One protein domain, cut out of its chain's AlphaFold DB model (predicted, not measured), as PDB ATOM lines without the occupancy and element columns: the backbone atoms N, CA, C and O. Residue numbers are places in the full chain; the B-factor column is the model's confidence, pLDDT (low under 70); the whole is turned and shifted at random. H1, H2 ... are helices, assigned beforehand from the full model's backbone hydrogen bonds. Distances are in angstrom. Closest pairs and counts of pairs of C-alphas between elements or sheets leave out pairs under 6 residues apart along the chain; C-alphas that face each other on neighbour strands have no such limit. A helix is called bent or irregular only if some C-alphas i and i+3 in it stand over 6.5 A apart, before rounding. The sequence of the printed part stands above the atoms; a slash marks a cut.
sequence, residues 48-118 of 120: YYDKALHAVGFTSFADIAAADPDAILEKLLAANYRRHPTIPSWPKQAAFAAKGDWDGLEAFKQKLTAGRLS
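This is residues 48 to 118 of the 120 residues of the protein "50S ribosomal protein L21" of Chloroflexi bacterium OLB13 (UniProt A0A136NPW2). One helix, H4, sits in the middle; H5 folds back beside it on one side as a helical hairpin, and H2 and H3 pack on it from the other side, with H1 beyond them near H3. Residues 113 to 118, at the end of the printed part, stick out. The printed part has 71 residues with five named helices, H1 to H5 in order, and no named strand: all helix. It is compact, with a radius of gyration of the C-alphas of 12.5 A and spans of 33 by 28 by 19 A.

Find C-alpha 48 at (31.353, -24.089, -32.997), where H1, residues 48 to 55, begins. Next come H2, residues 61 to 66, and H3, residues 69 to 78, 14.2 A long. H4, residues 87 to 98, starts at (38.603, -34.287, -37.121) and measures 16.7 A; it is irregular, but only just, with C-alphas 88 and 91 at 6.9 A. H5, residues 102 to 116, runs 21.1 A to C-alpha 116 at (49.768, -35.650, -26.608).

Look first at H4, the hub. It touches H2, closest at C-alphas 65 and 91, 4.1 A, at a steep tilt of 58 degrees. Its residues 87 to 91 alone touch H3, closest at C-alphas 88 and 69, 5.0 A. The hairpin of H4 and H5 has a shallow tilt of 21 degrees, opposite ways; the closest C-alphas, of Phe 96 and Leu 105, are 5.4 A apart. H1 is close to H3 but not clearly touching, 6.8 A between C-alphas 52 and 76, and apart from H4. Every O i to N i+4 pair is within hydrogen-bond range in H1, H2, H3 and H5, and 6 of 8 in H4.

The farthest C-alphas, of Gly 57 and Ser 118, are 36.3 A apart. The printed part has no cut and no long link. Look to residues 115 to 118 for pLDDT under 70.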
ATOM      1  N   TYR A  48      31.126 -24.510 -31.615       91.81
ATOM      2  CA  TYR A  48      31.353 -24.089 -32.997       91.81
ATOM      3  C   TYR A  48      31.243 -25.256 -33.990       91.81
ATOM      4  O   TYR A  48      30.549 -25.131 -34.997       91.81
ATOM      5  N   TYR A  49      31.899 -26.387 -33.702       91.19
ATOM      6  CA  TYR A  49      31.898 -27.557 -34.583       91.19
ATOM      7  C   TYR A  49      30.636 -28.405 -34.437       91.19
ATOM      8  O   TYR A  49      30.202 -28.970 -35.429       91.19
ATOM      9  N   ASP A  50      29.996 -28.422 -33.266       92.62
ATOM     10  CA  ASP A  50      28.657 -29.002 -33.097       92.62
ATOM     11  C   ASP A  50      27.660 -28.366 -34.082       92.62
ATOM     12  O   ASP A  50      27.050 -29.050 -34.905       92.62
ATOM     13  N   LYS A  51      27.593 -27.028 -34.090       91.44
ATOM     14  CA  LYS A  51      26.766 -26.279 -35.044       91.44
ATOM     15  C   LYS A  51      27.177 -26.528 -36.489       91.44
ATOM     16  O   LYS A  51      26.308 -26.598 -37.350       91.44
ATOM     17  N   ALA A  52      28.477 -26.641 -36.758       91.94
ATOM     18  CA  ALA A  52      28.987 -26.916 -38.096       91.94
ATOM     19  C   ALA A  52      28.536 -28.283 -38.613       91.94
ATOM     20  O   ALA A  52      28.069 -28.390 -39.742       91.94
ATOM     21  N   LEU A  53      28.635 -29.315 -37.774       91.31
ATOM     22  CA  LEU A  53      28.244 -30.681 -38.104       91.31
ATOM     23  C   LEU A  53      26.738 -30.774 -38.352       91.31
ATOM     24  O   LEU A  53      26.326 -31.316 -39.375       91.31
ATOM     25  N   HIS A  54      25.933 -30.136 -37.500       91.62
ATOM     26  CA  HIS A  54      24.502 -29.979 -37.744       91.62
ATOM     27  C   HIS A  54      24.210 -29.219 -39.048       91.62
ATOM     28  O   HIS A  54      23.344 -29.633 -39.819       91.62
ATOM     29  N   ALA A  55      24.946 -28.141 -39.339       90.81
ATOM     30  CA  ALA A  55      24.754 -27.340 -40.549       90.81
ATOM     31  C   ALA A  55      25.073 -28.107 -41.842       90.81
ATOM     32  O   ALA A  55      24.442 -27.854 -42.866       90.81
ATOM     33  N   VAL A  56      26.018 -29.054 -41.805       90.75
ATOM     34  CA  VAL A  56      26.354 -29.911 -42.958       90.75
ATOM     35  C   VAL A  56      25.539 -31.212 -43.018       90.75
ATOM     36  O   VAL A  56      25.762 -32.027 -43.916       90.75
ATOM     37  N   GLY A  57      24.580 -31.392 -42.101       88.31
ATOM     38  CA  GLY A  57      23.577 -32.459 -42.137       88.31
ATOM     39  C   GLY A  57      23.828 -33.654 -41.216       88.31
ATOM     40  O   GLY A  57      23.059 -34.607 -41.278       88.31
ATOM     41  N   PHE A  58      24.849 -33.632 -40.357       90.12
ATOM     42  CA  PHE A  58      25.031 -34.685 -39.356       90.12
ATOM     43  C   PHE A  58      24.066 -34.464 -38.194       90.12
ATOM     44  O   PHE A  58      24.138 -33.436 -37.529       90.12
ATOM     45  N   THR A  59      23.183 -35.427 -37.925       89.56
ATOM     46  CA  THR A  59      22.178 -35.317 -36.848       89.56
ATOM     47  C   THR A  59      22.301 -36.391 -35.770       89.56
ATOM     48  O   THR A  59      21.567 -36.346 -34.788       89.56
ATOM     49  N   SER A  60      23.215 -37.350 -35.941       90.81
ATOM     50  CA  SER A  60      23.386 -38.505 -35.054       90.81
ATOM     51  C   SER A  60      24.859 -38.889 -34.897       90.81
ATOM     52  O   SER A  60      25.661 -38.697 -35.810       90.81
ATOM     53  N   PHE A  61      25.233 -39.517 -33.774       91.56
ATOM     54  CA  PHE A  61      26.588 -40.071 -33.613       91.56
ATOM     55  C   PHE A  61      26.895 -41.160 -34.649       91.56
ATOM     56  O   PHE A  61      28.019 -41.248 -35.129       91.56
ATOM     57  N   ALA A  62      25.896 -41.963 -35.027       90.00
ATOM     58  CA  ALA A  62      26.045 -42.990 -36.059       90.00
ATOM     59  C   ALA A  62      26.416 -42.392 -37.427       90.00
ATOM     60  O   ALA A  62      27.226 -42.964 -38.145       90.00
ATOM     61  N   ASP A  63      25.876 -41.214 -37.736       90.56
ATOM     62  CA  ASP A  63      26.127 -40.455 -38.962       90.56
ATOM     63  C   ASP A  63      27.601 -40.026 -39.064       90.56
ATOM     64  O   ASP A  63      28.272 -40.267 -40.064       90.56
ATOM     65  N   ILE A  64      28.147 -39.481 -37.971       91.75
ATOM     66  CA  ILE A  64      29.569 -39.118 -37.877       91.75
ATOM     67  C   ILE A  64      30.459 -40.369 -37.855       91.75
ATOM     68  O   ILE A  64      31.536 -40.366 -38.441       91.75
ATOM     69  N   ALA A  65      30.028 -41.442 -37.186       92.75
ATOM     70  CA  ALA A  65      30.780 -42.691 -37.083       92.75
ATOM     71  C   ALA A  65      30.883 -43.453 -38.412       92.75
ATOM     72  O   ALA A  65      31.872 -44.148 -38.642       92.75
ATOM     73  N   ALA A  66      29.850 -43.353 -39.251       91.62
ATOM     74  CA  ALA A  66      29.808 -43.943 -40.583       91.62
ATOM     75  C   ALA A  66      30.526 -43.079 -41.630       91.62
ATOM     76  O   ALA A  66      30.922 -43.590 -42.678       91.62
ATOM     77  N   ALA A  67      30.694 -41.785 -41.359       91.00
ATOM     78  CA  ALA A  67      31.403 -40.881 -42.243       91.00
ATOM     79  C   ALA A  67      32.924 -41.035 -42.127       91.00
ATOM     80  O   ALA A  67      33.494 -41.205 -41.046       91.00
ATOM     81  N   ASP A  68      33.590 -40.912 -43.270       90.62
ATOM     82  CA  ASP A  68      35.044 -40.869 -43.329       90.62
ATOM     83  C   ASP A  68      35.546 -39.513 -42.795       90.62
ATOM     84  O   ASP A  68      34.921 -38.480 -43.068       90.62
ATOM     85  N   PRO A  69      36.661 -39.456 -42.042       90.56
ATOM     86  CA  PRO A  69      37.181 -38.190 -41.528       90.56
ATOM     87  C   PRO A  69      37.488 -37.172 -42.632       90.56
ATOM     88  O   PRO A  69      37.303 -35.973 -42.414       90.56
ATOM     89  N   ASP A  70      37.915 -37.631 -43.812       91.25
ATOM     90  CA  ASP A  70      38.155 -36.747 -44.954       91.25
ATOM     91  C   ASP A  70      36.833 -36.193 -45.506       91.25
ATOM     92  O   ASP A  70      36.701 -34.989 -45.689       91.25
ATOM     93  N   ALA A  71      35.790 -37.024 -45.606       92.44
ATOM     94  CA  ALA A  71      34.459 -36.587 -46.027       92.44
ATOM     95  C   ALA A  71      33.829 -35.569 -45.055       92.44
ATOM     96  O   ALA A  71      33.172 -34.614 -45.480       92.44
ATOM     97  N   ILE A  72      34.034 -35.741 -43.742       91.50
ATOM     98  CA  ILE A  72      33.624 -34.752 -42.732       91.50
ATOM     99  C   ILE A  72      34.365 -33.437 -42.967       91.50
ATOM    100  O   ILE A  72      33.746 -32.373 -42.997       91.50
ATOM    101  N   LEU A  73      35.686 -33.501 -43.149       92.56
ATOM    102  CA  LEU A  73      36.503 -32.329 -43.428       92.56
ATOM    103  C   LEU A  73      36.043 -31.615 -44.706       92.56
ATOM    104  O   LEU A  73      35.855 -30.402 -44.674       92.56
ATOM    105  N   GLU A  74      35.829 -32.337 -45.804       93.69
ATOM    106  CA  GLU A  74      35.369 -31.774 -47.074       93.69
ATOM    107  C   GLU A  74      34.021 -31.064 -46.926       93.69
ATOM    108  O   GLU A  74      33.880 -29.923 -47.366       93.69
ATOM    109  N   LYS A  75      33.052 -31.680 -46.236       92.94
ATOM    110  CA  LYS A  75      31.749 -31.058 -45.948       92.94
ATOM    111  C   LYS A  75      31.895 -29.767 -45.145       92.94
ATOM    112  O   LYS A  75      31.255 -28.767 -45.461       92.94
ATOM    113  N   LEU A  76      32.752 -29.771 -44.125       92.19
ATOM    114  CA  LEU A  76      33.022 -28.591 -43.303       92.19
ATOM    115  C   LEU A  76      33.684 -27.478 -44.119       92.19
ATOM    116  O   LEU A  76      33.246 -26.330 -44.056       92.19
ATOM    117  N   LEU A  77      34.700 -27.805 -44.919       93.00
ATOM    118  CA  LEU A  77      35.376 -26.845 -45.793       93.00
ATOM    119  C   LEU A  77      34.414 -26.258 -46.836       93.00
ATOM    120  O   LEU A  77      34.414 -25.046 -47.043       93.00
ATOM    121  N   ALA A  78      33.556 -27.086 -47.439       92.88
ATOM    122  CA  ALA A  78      32.529 -26.650 -48.386       92.88
ATOM    123  C   ALA A  78      31.507 -25.693 -47.747       92.88
ATOM    124  O   ALA A  78      31.020 -24.777 -48.405       92.88
ATOM    125  N   ALA A  79      31.233 -25.857 -46.452       91.75
ATOM    126  CA  ALA A  79      30.412 -24.945 -45.660       91.75
ATOM    127  C   ALA A  79      31.210 -23.786 -45.021       91.75
ATOM    128  O   ALA A  79      30.711 -23.102 -44.128       91.75
ATOM    129  N   ASN A  80      32.436 -23.529 -45.494       92.25
ATOM    130  CA  ASN A  80      33.301 -22.425 -45.071       92.25
ATOM    131  C   ASN A  80      33.750 -22.498 -43.592       92.25
ATOM    132  O   ASN A  80      34.068 -21.479 -42.967       92.25
ATOM    133  N   TYR A  81      33.803 -23.709 -43.027       91.44
ATOM    134  CA  TYR A  81      34.419 -23.994 -41.732       91.44
ATOM    135  C   TYR A  81      35.912 -24.301 -41.879       91.44
ATOM    136  O   TYR A  81      36.431 -24.555 -42.964       91.44
ATOM    137  N   ARG A  82      36.634 -24.261 -40.755       89.06
ATOM    138  CA  ARG A  82      38.077 -24.522 -40.714       89.06
ATOM    139  C   ARG A  82      38.369 -25.996 -40.445       89.06
ATOM    140  O   ARG A  82      37.628 -26.663 -39.729       89.06
ATOM    141  N   ARG A  83      39.507 -26.477 -40.954       87.75
ATOM    142  CA  ARG A  83      40.080 -27.766 -40.543       87.75
ATOM    143  C   ARG A  83      40.430 -27.718 -39.052       87.75
ATOM    144  O   ARG A  83      41.095 -26.783 -38.609       87.75
ATOM    145  N   HIS A  84      40.060 -28.762 -38.318       86.69
ATOM    146  CA  HIS A  84      40.481 -28.987 -36.938       86.69
ATOM    147  C   HIS A  84      41.376 -30.233 -36.845       86.69
ATOM    148  O   HIS A  84      41.062 -31.241 -37.480       86.69
ATOM    149  N   PRO A  85      42.467 -30.214 -36.054       84.75
ATOM    150  CA  PRO A  85      43.384 -31.351 -35.941       84.75
ATOM    151  C   PRO A  85      42.741 -32.613 -35.352       84.75
ATOM    152  O   PRO A  85      43.262 -33.702 -35.559       84.75
ATOM    153  N   THR A  86      41.613 -32.495 -34.643       87.62
ATOM    154  CA  THR A  86      40.918 -33.659 -34.068       87.62
ATOM    155  C   THR A  86      39.816 -34.243 -34.953       87.62
ATOM    156  O   THR A  86      39.286 -35.286 -34.598       87.62
ATOM    157  N   ILE A  87      39.520 -33.671 -36.133       88.62
ATOM    158  CA  ILE A  87      38.603 -34.287 -37.121       88.62
ATOM    159  C   ILE A  87      38.877 -35.786 -37.344       88.62
ATOM    160  O   ILE A  87      37.922 -36.559 -37.269       88.62
ATOM    161  N   PRO A  88      40.130 -36.251 -37.541       90.94
ATOM    162  CA  PRO A  88      40.399 -37.679 -37.729       90.94
ATOM    163  C   PRO A  88      39.985 -38.568 -36.549       90.94
ATOM    164  O   PRO A  88      39.809 -39.772 -36.730       90.94
ATOM    165  N   SER A  89      39.822 -38.018 -35.341       91.06
ATOM    166  CA  SER A  89      39.354 -38.780 -34.182       91.06
ATOM    167  C   SER A  89      37.835 -38.745 -34.003       91.06
ATOM    168  O   SER A  89      37.309 -39.618 -33.313       91.06
ATOM    169  N   TRP A  90      37.112 -37.805 -34.624       93.06
ATOM    170  CA  TRP A  90      35.663 -37.650 -34.441       93.06
ATOM    171  C   TRP A  90      34.850 -38.885 -34.846       93.06
ATOM    172  O   TRP A  90      34.052 -39.310 -34.014       93.06
ATOM    173  N   PRO A  91      35.069 -39.537 -36.010       93.44
ATOM    174  CA  PRO A  91      34.327 -40.752 -36.374       93.44
ATOM    175  C   PRO A  91      34.501 -41.867 -35.348       93.44
ATOM    176  O   PRO A  91      33.552 -42.540 -34.954       93.44
ATOM    177  N   LYS A  92      35.729 -42.033 -34.851       92.62
ATOM    178  CA  LYS A  92      36.053 -43.077 -33.881       92.62
ATOM    179  C   LYS A  92      35.410 -42.814 -32.523       92.62
ATOM    180  O   LYS A  92      34.870 -43.736 -31.926       92.62
ATOM    181  N   GLN A  93      35.438 -41.567 -32.060       94.31
ATOM    182  CA  GLN A  93      34.739 -41.149 -30.844       94.31
ATOM    183  C   GLN A  93      33.219 -41.303 -30.994       94.31
ATOM    184  O   GLN A  93      32.558 -41.871 -30.126       94.31
ATOM    185  N   ALA A  94      32.674 -40.869 -32.130       93.50
ATOM    186  CA  ALA A  94      31.261 -40.996 -32.450       93.50
ATOM    187  C   ALA A  94      30.821 -42.463 -32.514       93.50
ATOM    188  O   ALA A  94      29.715 -42.776 -32.097       93.50
ATOM    189  N   ALA A  95      31.687 -43.387 -32.944       93.00
ATOM    190  CA  ALA A  95      31.388 -44.818 -32.942       93.00
ATOM    191  C   ALA A  95      31.191 -45.390 -31.527       93.00
ATOM    192  O   ALA A  95      30.377 -46.296 -31.354       93.00
ATOM    193  N   PHE A  96      31.908 -44.875 -30.520       93.50
ATOM    194  CA  PHE A  96      31.672 -45.225 -29.115       93.50
ATOM    195  C   PHE A  96      30.355 -44.620 -28.615       93.50
ATOM    196  O   PHE A  96      29.508 -45.342 -28.091       93.50
ATOM    197  N   ALA A  97      30.126 -43.327 -28.873       91.38
ATOM    198  CA  ALA A  97      28.894 -42.637 -28.484       91.38
ATOM    199  C   ALA A  97      27.637 -43.242 -29.143       91.38
ATOM    200  O   ALA A  97      26.616 -43.423 -28.486       91.38
ATOM    201  N   ALA A  98      27.722 -43.645 -30.415       91.06
ATOM    202  CA  ALA A  98      26.650 -44.316 -31.152       91.06
ATOM    203  C   ALA A  98      26.283 -45.681 -30.551       91.06
ATOM    204  O   ALA A  98      25.139 -46.113 -30.658       91.06
ATOM    205  N   LYS A  99      27.243 -46.350 -29.903       90.12
ATOM    206  CA  LYS A  99      27.030 -47.606 -29.169       90.12
ATOM    207  C   LYS A  99      26.582 -47.387 -27.720       90.12
ATOM    208  O   LYS A  99      26.286 -48.361 -27.038       90.12
ATOM    209  N   GLY A 100      26.556 -46.139 -27.241       89.38
ATOM    210  CA  GLY A 100      26.370 -45.818 -25.824       89.38
ATOM    211  C   GLY A 100      27.555 -46.229 -24.942       89.38
ATOM    212  O   GLY A 100      27.410 -46.311 -23.725       89.38
ATOM    213  N   ASP A 101      28.719 -46.496 -25.540       92.19
ATOM    214  CA  ASP A 101      29.933 -46.943 -24.855       92.19
ATOM    215  C   ASP A 101      30.724 -45.739 -24.322       92.19
ATOM    216  O   ASP A 101      31.790 -45.373 -24.819       92.19
ATOM    217  N   TRP A 102      30.147 -45.059 -23.331       90.69
ATOM    218  CA  TRP A 102      30.722 -43.840 -22.754       90.69
ATOM    219  C   TRP A 102      32.044 -44.094 -22.019       90.69
ATOM    220  O   TRP A 102      32.922 -43.234 -22.033       90.69
ATOM    221  N   ASP A 103      32.205 -45.282 -21.430       92.88
ATOM    222  CA  ASP A 103      33.450 -45.710 -20.781       92.88
ATOM    223  C   ASP A 103      34.592 -45.854 -21.800       92.88
ATOM    224  O   ASP A 103      35.649 -45.238 -21.646       92.88
ATOM    225  N   GLY A 104      34.352 -46.566 -22.908       90.88
ATOM    226  CA  GLY A 104      35.334 -46.702 -23.982       90.88
ATOM    227  C   GLY A 104      35.641 -45.382 -24.689       90.88
ATOM    228  O   GLY A 104      36.796 -45.145 -25.056       90.88
ATOM    229  N   LEU A 105      34.654 -44.483 -24.816       92.31
ATOM    230  CA  LEU A 105      34.887 -43.117 -25.286       92.31
ATOM    231  C   LEU A 105      35.864 -42.378 -24.364       92.31
ATOM    232  O   LEU A 105      36.836 -41.801 -24.851       92.31
ATOM    233  N   GLU A 106      35.641 -42.407 -23.051       90.81
ATOM    234  CA  GLU A 106      36.507 -41.708 -22.102       90.81
ATOM    235  C   GLU A 106      37.914 -42.314 -22.062       90.81
ATOM    236  O   GLU A 106      38.902 -41.582 -22.118       90.81
ATOM    237  N   ALA A 107      38.035 -43.643 -22.082       90.56
ATOM    238  CA  ALA A 107      39.325 -44.324 -22.192       90.56
ATOM    239  C   ALA A 107      40.070 -43.947 -23.487       90.56
ATOM    240  O   ALA A 107      41.291 -43.755 -23.491       90.56
ATOM    241  N   PHE A 108      39.346 -43.796 -24.599       89.50
ATOM    242  CA  PHE A 108      39.923 -43.349 -25.860       89.50
ATOM    243  C   PHE A 108      40.392 -41.887 -25.798       89.50
ATOM    244  O   PHE A 108      41.500 -41.593 -26.247       89.50
ATOM    245  N   LYS A 109      39.611 -40.987 -25.189       88.62
ATOM    246  CA  LYS A 109      39.982 -39.576 -24.961       88.62
ATOM    247  C   LYS A 109      41.210 -39.443 -24.060       88.62
ATOM    248  O   LYS A 109      42.158 -38.736 -24.396       88.62
ATOM    249  N   GLN A 110      41.250 -40.204 -22.966       87.25
ATOM    250  CA  GLN A 110      42.416 -40.311 -22.083       87.25
ATOM    251  C   GLN A 110      43.662 -40.720 -22.874       87.25
ATOM    252  O   GLN A 110      44.709 -40.096 -22.738       87.25
ATOM    253  N   LYS A 111      43.550 -41.706 -23.773       84.25
ATOM    254  CA  LYS A 111      44.659 -42.131 -24.638       84.25
ATOM    255  C   LYS A 111      45.092 -41.046 -25.632       84.25
ATOM    256  O   LYS A 111      46.292 -40.881 -25.849       84.25
ATOM    257  N   LEU A 112      44.146 -40.316 -26.231       81.50
ATOM    258  CA  LEU A 112      44.434 -39.200 -27.143       81.50
ATOM    259  C   LEU A 112      45.168 -38.054 -26.441       81.50
ATOM    260  O   LEU A 112      46.086 -37.471 -27.019       81.50
ATOM    261  N   THR A 113      44.779 -37.744 -25.205       73.56
ATOM    262  CA  THR A 113      45.398 -36.686 -24.403       73.56
ATOM    263  C   THR A 113      46.736 -37.136 -23.808       73.56
ATOM    264  O   THR A 113      47.714 -36.404 -23.903       73.56
ATOM    265  N   ALA A 114      46.830 -38.359 -23.277       72.56
ATOM    266  CA  ALA A 114      48.066 -38.909 -22.713       72.56
ATOM    267  C   ALA A 114      49.176 -39.062 -23.767       72.56
ATOM    268  O   ALA A 114      50.334 -38.755 -23.492       72.56
ATOM    269  N   GLY A 115      48.824 -39.463 -24.995       60.97
ATOM    270  CA  GLY A 115      49.765 -39.494 -26.117       60.97
ATOM    271  C   GLY A 115      50.217 -38.103 -26.578       60.97
ATOM    272  O   GLY A 115      51.308 -37.979 -27.115       60.97
ATOM    273  N   ARG A 116      49.418 -37.056 -26.328       58.53
ATOM    274  CA  ARG A 116      49.768 -35.650 -26.608       58.53
ATOM    275  C   ARG A 116      50.653 -35.032 -25.517       58.53
ATOM    276  O   ARG A 116      51.256 -33.996 -25.755       58.53
ATOM    277  N   LEU A 117      50.709 -35.646 -24.333       50.22
ATOM    278  CA  LEU A 117      51.448 -35.151 -23.167       50.22
ATOM    279  C   LEU A 117      52.841 -35.787 -23.000       50.22
ATOM    280  O   LEU A 117      53.520 -35.483 -22.029       50.22
ATOM    281  N   SER A 118      53.244 -36.699 -23.894       42.00
ATOM    282  CA  SER A 118      54.523 -37.431 -23.798       42.00
ATOM    283  C   SER A 118      55.655 -36.830 -24.644       42.00
ATOM    284  O   SER A 118      56.669 -37.486 -24.859       42.00
TER     285      SER A 118